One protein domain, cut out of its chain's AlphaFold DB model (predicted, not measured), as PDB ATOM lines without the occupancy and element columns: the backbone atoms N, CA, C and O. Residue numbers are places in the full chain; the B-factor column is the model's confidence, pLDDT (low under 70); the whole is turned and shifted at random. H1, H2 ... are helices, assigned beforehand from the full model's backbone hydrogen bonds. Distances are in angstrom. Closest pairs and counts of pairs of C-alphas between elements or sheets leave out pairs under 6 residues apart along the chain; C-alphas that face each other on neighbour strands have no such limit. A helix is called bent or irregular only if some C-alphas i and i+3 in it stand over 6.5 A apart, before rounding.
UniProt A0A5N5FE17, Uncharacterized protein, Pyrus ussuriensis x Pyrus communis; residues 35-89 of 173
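AT A GLANCE: This is residues 35 to 89 of the 173 residues of an uncharacterized protein of Pyrus ussuriensis x Pyrus communis (UniProt A0A5N5FE17). Three short helices, H1, H2 and H3, follow one another round three sides of a small open frame, and the second half of a sharply kinked helix, H4, stands on the fourth side, where it touches H3 and comes close to H1. Beyond the frame a loop swings out from H3 and folds back into the first half of H4, and its residues 68 to 74 stick out, the last three of them belonging to H4. The printed part has 55 residues with four named helices, in the order H1, H2, H3, H4 along the chain, and no named strand; its class is all helix. It is compact, with a radius of gyration of the C-alphas of 10.8 A, and the C-alphas span 32 by 23 by 17 A along their three main axes.

HOW THE PARTS SIT: The first helix, H1, residues 36 to 45, and the second, H2, residues 47 to 52, touch only at the corner by their link. The closest C-alphas of the two are those of Lys 43 and Asn 50, 4.1 A apart. H1 and H2 run opposite ways at a shallow tilt of 34.6 degrees, only just short of steep. H3, residues 56 to 61, is only just apart from H2, with the closest C-alphas 8.0 A from each other. H3 is also apart from H1. H4, residues 72 to 87, is irregular: it has a kink of 85 degrees near residue 79, C-alphas 77 and 80 are 8.2 A apart, and its line is a rough one. H3 and H4 only just touch, with 3 pairs of C-alphas within 8 A, and H4 does so with residues 84 to 85 alone. The closest C-alphas of H3 and H4 are those of Leu 59 and Cys 85, 4.6 A apart. These two helices run opposite ways at a steep tilt of 57 degrees. H1 and H4 are close but not clearly touching, with 7.9 A between their closest C-alphas, those of Tyr 40 and Leu 81. The lines of H1 and H4 are about perpendicular, at 85 degrees. H2 and H4 are apart. In H1, H2 and H3 every pair of O of residue i and N of residue i+4 is within hydrogen-bond range, while in H4 8 of 12 such pairs are.

IN THESE COORDINATES: H1 begins with Phe 36, whose C-alpha is at (-1.953, 1.672, -37.047), and ends with Ser 45; it measures 14.3 A from first to last C-alpha. After Cys 46 comes H2, from Lys 47 to Ser 52. H3 runs from Asn 56, with its C-alpha at (7.605, 7.343, -27.576), to Glu 61. H2 and H3 have six residues each and measure 8.6 A each from first to last C-alpha. H4, the longest helix with 16 residues, runs from Trp 72 to Asp 87, whose C-alpha is at (4.978, -0.086, -22.351), and measures 19.0 A from first to last C-alpha.

THE WHOLE: The two C-alphas farthest apart are those of Asn 48 and Val 70, 32.2 A from each other. The first and last printed C-alphas, of Ser 35 and Gly 89, are 17.7 A apart. The printed part has no cut. The links from H1 to H2, of one residue, and from H2 to H3, of three residues, are tight; the link from H3 to H4, of ten residues, is short, and no link is long. In this predicted model the mean pLDDT of the printed part is 81.2. Residues 67 to 77 are under 70, and the mean over H4 is 73.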
ATOM      1  N   SER A  35      -4.125   5.732 -38.286       86.75
ATOM      2  CA  SER A  35      -3.971   4.373 -38.804       86.75
ATOM      3  C   SER A  35      -2.749   3.662 -38.230       86.75
ATOM      4  O   SER A  35      -1.604   4.032 -38.493       86.75
ATOM      5  N   PHE A  36      -2.998   2.594 -37.475       87.62
ATOM      6  CA  PHE A  36      -1.953   1.672 -37.047       87.62
ATOM      7  C   PHE A  36      -1.307   0.937 -38.231       87.62
ATOM      8  O   PHE A  36      -0.082   0.826 -38.269       87.62
ATOM      9  N   ASP A  37      -2.097   0.471 -39.202       87.56
ATOM     10  CA  ASP A  37      -1.593  -0.328 -40.328       87.56
ATOM     11  C   ASP A  37      -0.607   0.465 -41.190       87.56
ATOM     12  O   ASP A  37       0.419  -0.068 -41.617       87.56
ATOM     13  N   ASP A  38      -0.852   1.764 -41.367       90.81
ATOM     14  CA  ASP A  38       0.053   2.646 -42.107       90.81
ATOM     15  C   ASP A  38       1.357   2.894 -41.336       90.81
ATOM     16  O   ASP A  38       2.435   2.914 -41.931       90.81
ATOM     17  N   VAL A  39       1.298   3.023 -40.003       90.94
ATOM     18  CA  VAL A  39       2.509   3.105 -39.165       90.94
ATOM     19  C   VAL A  39       3.297   1.801 -39.222       90.94
ATOM     20  O   VAL A  39       4.523   1.827 -39.353       90.94
ATOM     21  N   TYR A  40       2.617   0.657 -39.143       89.44
ATOM     22  CA  TYR A  40       3.249  -0.654 -39.231       89.44
ATOM     23  C   TYR A  40       3.897  -0.870 -40.606       89.44
ATOM     24  O   TYR A  40       5.057  -1.274 -40.688       89.44
ATOM     25  N   SER A  41       3.210  -0.494 -41.682       90.94
ATOM     26  CA  SER A  41       3.733  -0.550 -43.050       90.94
ATOM     27  C   SER A  41       4.938   0.378 -43.225       90.94
ATOM     28  O   SER A  41       5.982  -0.037 -43.733       90.94
ATOM     29  N   ALA A  42       4.866   1.610 -42.709       91.50
ATOM     30  CA  ALA A  42       5.993   2.538 -42.719       91.50
ATOM     31  C   ALA A  42       7.194   1.983 -41.938       91.50
ATOM     32  O   ALA A  42       8.321   2.042 -42.432       91.50
ATOM     33  N   LYS A  43       6.974   1.370 -40.767       91.69
ATOM     34  CA  LYS A  43       8.026   0.713 -39.969       91.69
ATOM     35  C   LYS A  43       8.776  -0.365 -40.757       91.69
ATOM     36  O   LYS A  43       9.979  -0.531 -40.539       91.69
ATOM     37  N   LEU A  44       8.084  -1.099 -41.626       90.25
ATOM     38  CA  LEU A  44       8.674  -2.152 -42.456       90.25
ATOM     39  C   LEU A  44       9.365  -1.609 -43.715       90.25
ATOM     40  O   LEU A  44      10.269  -2.256 -44.233       90.25
ATOM     41  N   SER A  45       8.987  -0.416 -44.179       92.50
ATOM     42  CA  SER A  45       9.475   0.139 -45.446       92.50
ATOM     43  C   SER A  45      10.958   0.534 -45.448       92.50
ATOM     44  O   SER A  45      11.658   0.283 -46.426       92.50
ATOM     45  N   CYS A  46      11.465   1.180 -44.387       90.56
ATOM     46  CA  CYS A  46      12.848   1.666 -44.365       90.56
ATOM     47  C   CYS A  46      13.407   1.880 -42.951       90.56
ATOM     48  O   CYS A  46      12.668   2.049 -41.981       90.56
ATOM     49  N   LYS A  47      14.743   1.960 -42.837       89.06
ATOM     50  CA  LYS A  47      15.455   2.150 -41.556       89.06
ATOM     51  C   LYS A  47      15.045   3.433 -40.817       89.06
ATOM     52  O   LYS A  47      14.958   3.425 -39.592       89.06
ATOM     53  N   ASN A  48      14.783   4.526 -41.537       88.25
ATOM     54  CA  ASN A  48      14.417   5.807 -40.920       88.25
ATOM     55  C   ASN A  48      13.011   5.764 -40.316       88.25
ATOM     56  O   ASN A  48      12.828   6.165 -39.164       88.25
ATOM     57  N   PHE A  49      12.034   5.222 -41.048       89.62
ATOM     58  CA  PHE A  49      10.691   5.010 -40.515       89.62
ATOM     59  C   PHE A  49      10.670   3.937 -39.433       89.62
ATOM     60  O   PHE A  49       9.965   4.105 -38.447       89.62
ATOM     61  N   ASN A  50      11.494   2.897 -39.541       90.50
ATOM     62  CA  ASN A  50      11.622   1.887 -38.498       90.50
ATOM     63  C   ASN A  50      12.059   2.488 -37.153       90.50
ATOM     64  O   ASN A  50      11.452   2.187 -36.126       90.50
ATOM     65  N   LYS A  51      13.076   3.362 -37.168       90.00
ATOM     66  CA  LYS A  51      13.534   4.095 -35.976       90.00
ATOM     67  C   LYS A  51      12.485   5.091 -35.484       90.00
ATOM     68  O   LYS A  51      12.267   5.203 -34.286       90.00
ATOM     69  N   SER A  52      11.840   5.808 -36.403       89.50
ATOM     70  CA  SER A  52      10.858   6.844 -36.060       89.50
ATOM     71  C   SER A  52       9.561   6.247 -35.499       89.50
ATOM     72  O   SER A  52       9.010   6.782 -34.553       89.50
ATOM     73  N   ALA A  53       9.102   5.095 -35.994       88.81
ATOM     74  CA  ALA A  53       7.915   4.396 -35.490       88.81
ATOM     75  C   ALA A  53       8.093   3.806 -34.076       88.81
ATOM     76  O   ALA A  53       7.138   3.295 -33.500       88.81
ATOM     77  N   GLN A  54       9.313   3.837 -33.534       88.31
ATOM     78  CA  GLN A  54       9.628   3.448 -32.157       88.31
ATOM     79  C   GLN A  54       9.748   4.657 -31.219       88.31
ATOM     80  O   GLN A  54      10.087   4.491 -30.051       88.31
ATOM     81  N   ASP A  55       9.508   5.869 -31.724       90.69
ATOM     82  CA  ASP A  55       9.479   7.078 -30.910       90.69
ATOM     83  C   ASP A  55       8.313   7.029 -29.911       90.69
ATOM     84  O   ASP A  55       7.204   6.611 -30.256       90.69
ATOM     85  N   ASN A  56       8.569   7.454 -28.672       88.44
ATOM     86  CA  ASN A  56       7.605   7.343 -27.576       88.44
ATOM     87  C   ASN A  56       6.292   8.059 -27.898       88.44
ATOM     88  O   ASN A  56       5.232   7.483 -27.676       88.44
ATOM     89  N   GLN A  57       6.358   9.253 -28.497       88.06
ATOM     90  CA  GLN A  57       5.157  10.020 -28.820       88.06
ATOM     91  C   GLN A  57       4.263   9.261 -29.812       88.06
ATOM     92  O   GLN A  57       3.045   9.210 -29.663       88.06
ATOM     93  N   ILE A  58       4.867   8.623 -30.817       90.12
ATOM     94  CA  ILE A  58       4.127   7.844 -31.816       90.12
ATOM     95  C   ILE A  58       3.467   6.626 -31.165       90.12
ATOM     96  O   ILE A  58       2.300   6.347 -31.431       90.12
ATOM     97  N   LEU A  59       4.196   5.914 -30.306       88.19
ATOM     98  CA  LEU A  59       3.687   4.736 -29.604       88.19
ATOM     99  C   LEU A  59       2.549   5.086 -28.631       88.19
ATOM    100  O   LEU A  59       1.586   4.330 -28.515       88.19
ATOM    101  N   GLU A  60       2.626   6.241 -27.971       87.31
ATOM    102  CA  GLU A  60       1.587   6.752 -27.070       87.31
ATOM    103  C   GLU A  60       0.297   7.136 -27.808       87.31
ATOM    104  O   GLU A  60      -0.798   6.880 -27.298       87.31
ATOM    105  N   GLU A  61       0.414   7.709 -29.010       86.88
ATOM    106  CA  GLU A  61      -0.710   8.290 -29.757       86.88
ATOM    107  C   GLU A  61      -1.317   7.364 -30.826       86.88
ATOM    108  O   GLU A  61      -2.427   7.625 -31.301       86.88
ATOM    109  N   VAL A  62      -0.621   6.296 -31.237       90.38
ATOM    110  CA  VAL A  62      -1.059   5.481 -32.380       90.38
ATOM    111  C   VAL A  62      -2.462   4.898 -32.189       90.38
ATOM    112  O   VAL A  62      -2.824   4.325 -31.156       90.38
ATOM    113  N   ASN A  63      -3.267   5.038 -33.237       86.00
ATOM    114  CA  ASN A  63      -4.639   4.597 -33.296       86.00
ATOM    115  C   ASN A  63      -4.722   3.117 -33.661       86.00
ATOM    116  O   ASN A  63      -4.726   2.734 -34.829       86.00
ATOM    117  N   ILE A  64      -4.903   2.304 -32.631       83.06
ATOM    118  CA  ILE A  64      -5.121   0.863 -32.752       83.06
ATOM    119  C   ILE A  64      -6.607   0.467 -32.801       83.06
ATOM    120  O   ILE A  64      -6.933  -0.694 -32.578       83.06
ATOM    121  N   SER A  65      -7.536   1.403 -33.045       76.19
ATOM    122  CA  SER A  65      -8.983   1.137 -32.964       76.19
ATOM    123  C   SER A  65      -9.456   0.062 -33.944       76.19
ATOM    124  O   SER A  65     -10.381  -0.671 -33.609       76.19
ATOM    125  N   LYS A  66      -8.795  -0.059 -35.101       74.62
ATOM    126  CA  LYS A  66      -9.101  -1.051 -36.142       74.62
ATOM    127  C   LYS A  66      -8.653  -2.472 -35.801       74.62
ATOM    128  O   LYS A  66      -9.143  -3.416 -36.407       74.62
ATOM    129  N   ILE A  67      -7.761  -2.640 -34.823       68.88
ATOM    130  CA  ILE A  67      -7.364  -3.970 -34.359       68.88
ATOM    131  C   ILE A  67      -8.516  -4.518 -33.519       68.88
ATOM    132  O   ILE A  67      -8.845  -3.954 -32.462       68.88
ATOM    133  N   SER A  68      -9.145  -5.589 -34.005       65.62
ATOM    134  CA  SER A  68     -10.270  -6.221 -33.320       65.62
ATOM    135  C   SER A  68      -9.871  -6.625 -31.899       65.62
ATOM    136  O   SER A  68      -8.788  -7.159 -31.660       65.62
ATOM    137  N   LEU A  69     -10.758  -6.367 -30.932       59.97
ATOM    138  CA  LEU A  69     -10.547  -6.769 -29.538       59.97
ATOM    139  C   LEU A  69     -10.415  -8.297 -29.391       59.97
ATOM    140  O   LEU A  69      -9.787  -8.769 -28.448       59.97
ATOM    141  N   VAL A  70     -11.007  -9.054 -30.320       54.88
ATOM    142  CA  VAL A  70     -11.189 -10.512 -30.229       54.88
ATOM    143  C   VAL A  70     -10.197 -11.274 -31.115       54.88
ATOM    144  O   VAL A  70     -10.020 -12.483 -30.960       54.88
ATOM    145  N   SER A  71      -9.480 -10.600 -32.022       58.25
ATOM    146  CA  SER A  71      -8.544 -11.255 -32.939       58.25
ATOM    147  C   SER A  71      -7.200 -11.575 -32.261       58.25
ATOM    148  O   SER A  71      -6.131 -11.060 -32.589       58.25
ATOM    149  N   TRP A  72      -7.229 -12.541 -31.335       52.62
ATOM    150  CA  TRP A  72      -6.046 -13.122 -30.678       52.62
ATOM    151  C   TRP A  72      -4.941 -13.547 -31.668       52.62
ATOM    152  O   TRP A  72      -3.759 -13.532 -31.323       52.62
ATOM    153  N   ARG A  73      -5.310 -13.910 -32.908       51.25
ATOM    154  CA  ARG A  73      -4.376 -14.275 -33.991       51.25
ATOM    155  C   ARG A  73      -3.682 -13.080 -34.647       51.25
ATOM    156  O   ARG A  73      -2.508 -13.200 -34.987       51.25
ATOM    157  N   GLU A  74      -4.358 -11.945 -34.807       59.00
ATOM    158  CA  GLU A  74      -3.773 -10.750 -35.437       59.00
ATOM    159  C   GLU A  74      -2.750 -10.095 -34.509       59.00
ATOM    160  O   GLU A  74      -1.666  -9.707 -34.953       59.00
ATOM    161  N   ARG A  75      -3.015 -10.110 -33.194       61.66
ATOM    162  CA  ARG A  75      -2.045  -9.647 -32.190       61.66
ATOM    163  C   ARG A  75      -0.710 -10.379 -32.249       61.66
ATOM    164  O   ARG A  75       0.309  -9.737 -32.041       61.66
ATOM    165  N   LYS A  76      -0.667 -11.679 -32.574       62.91
ATOM    166  CA  LYS A  76       0.610 -12.418 -32.664       62.91
ATOM    167  C   LYS A  76       1.539 -11.875 -33.754       62.91
ATOM    168  O   LYS A  76       2.746 -11.864 -33.554       62.91
ATOM    169  N   LYS A  77       1.005 -11.403 -34.888       65.19
ATOM    170  CA  LYS A  77       1.817 -10.802 -35.970       65.19
ATOM    171  C   LYS A  77       2.303  -9.393 -35.620       65.19
ATOM    172  O   LYS A  77       3.363  -8.960 -36.068       65.19
ATOM    173  N   LEU A  78       1.520  -8.684 -34.813       71.69
ATOM    174  CA  LEU A  78       1.726  -7.281 -34.458       71.69
ATOM    175  C   LEU A  78       2.371  -7.099 -33.074       71.69
ATOM    176  O   LEU A  78       2.596  -5.962 -32.650       71.69
ATOM    177  N   SER A  79       2.688  -8.204 -32.388       72.50
ATOM    178  CA  SER A  79       2.899  -8.251 -30.936       72.50
ATOM    179  C   SER A  79       3.950  -7.264 -30.462       72.50
ATOM    180  O   SER A  79       3.653  -6.449 -29.605       72.50
ATOM    181  N   ARG A  80       5.122  -7.221 -31.103       80.38
ATOM    182  CA  ARG A  80       6.215  -6.331 -30.682       80.38
ATOM    183  C   ARG A  80       5.865  -4.846 -30.737       80.38
ATOM    184  O   ARG A  80       6.304  -4.084 -29.887       80.38
ATOM    185  N   LEU A  81       5.138  -4.394 -31.768       79.62
ATOM    186  CA  LEU A  81       4.781  -2.972 -31.847       79.62
ATOM    187  C   LEU A  81       3.693  -2.633 -30.822       79.62
ATOM    188  O   LEU A  81       3.768  -1.576 -30.207       79.62
ATOM    189  N   LEU A  82       2.734  -3.537 -30.607       81.44
ATOM    190  CA  LEU A  82       1.681  -3.372 -29.603       81.44
ATOM    191  C   LEU A  82       2.223  -3.429 -28.169       81.44
ATOM    192  O   LEU A  82       1.857  -2.588 -27.356       81.44
ATOM    193  N   GLU A  83       3.153  -4.340 -27.884       83.19
ATOM    194  CA  GLU A  83       3.905  -4.406 -26.625       83.19
ATOM    195  C   GLU A  83       4.596  -3.068 -26.348       83.19
ATOM    196  O   GLU A  83       4.395  -2.475 -25.294       83.19
ATOM    197  N   HIS A  84       5.294  -2.503 -27.336       85.12
ATOM    198  CA  HIS A  84       5.902  -1.182 -27.178       85.12
ATOM    199  C   HIS A  84       4.863  -0.067 -26.958       85.12
ATOM    200  O   HIS A  84       5.092   0.822 -26.143       85.12
ATOM    201  N   CYS A  85       3.716  -0.092 -27.652       84.31
ATOM    202  CA  CYS A  85       2.633   0.873 -27.409       84.31
ATOM    203  C   CYS A  85       2.139   0.790 -25.959       84.31
ATOM    204  O   CYS A  85       1.921   1.813 -25.308       84.31
ATOM    205  N   ARG A  86       2.006  -0.427 -25.432       84.75
ATOM    206  CA  ARG A  86       1.597  -0.687 -24.054       84.75
ATOM    207  C   ARG A  86       2.612  -0.200 -23.035       84.75
ATOM    208  O   ARG A  86       2.218   0.485 -22.094       84.75
ATOM    209  N   ASP A  87       3.889  -0.498 -23.242       86.75
ATOM    210  CA  ASP A  87       4.978  -0.086 -22.351       86.75
ATOM    211  C   ASP A  87       5.097   1.440 -22.272       86.75
ATOM    212  O   ASP A  87       5.453   1.995 -21.233       86.75
ATOM    213  N   ARG A  88       4.749   2.141 -23.360       88.56
ATOM    214  CA  ARG A  88       4.650   3.609 -23.389       88.56
ATOM    215  C   ARG A  88       3.311   4.146 -22.882       88.56
ATOM    216  O   ARG A  88       3.136   5.347 -22.727       88.56
ATOM    217  N   GLY A  89       2.368   3.275 -22.543       83.62
ATOM    218  CA  GLY A  89       1.111   3.653 -21.914       83.62
ATOM    219  C   GLY A  89       0.038   4.142 -22.885       83.62
ATOM    220  O   GLY A  89      -0.822   4.929 -22.471       83.62
TER     221      GLY A  89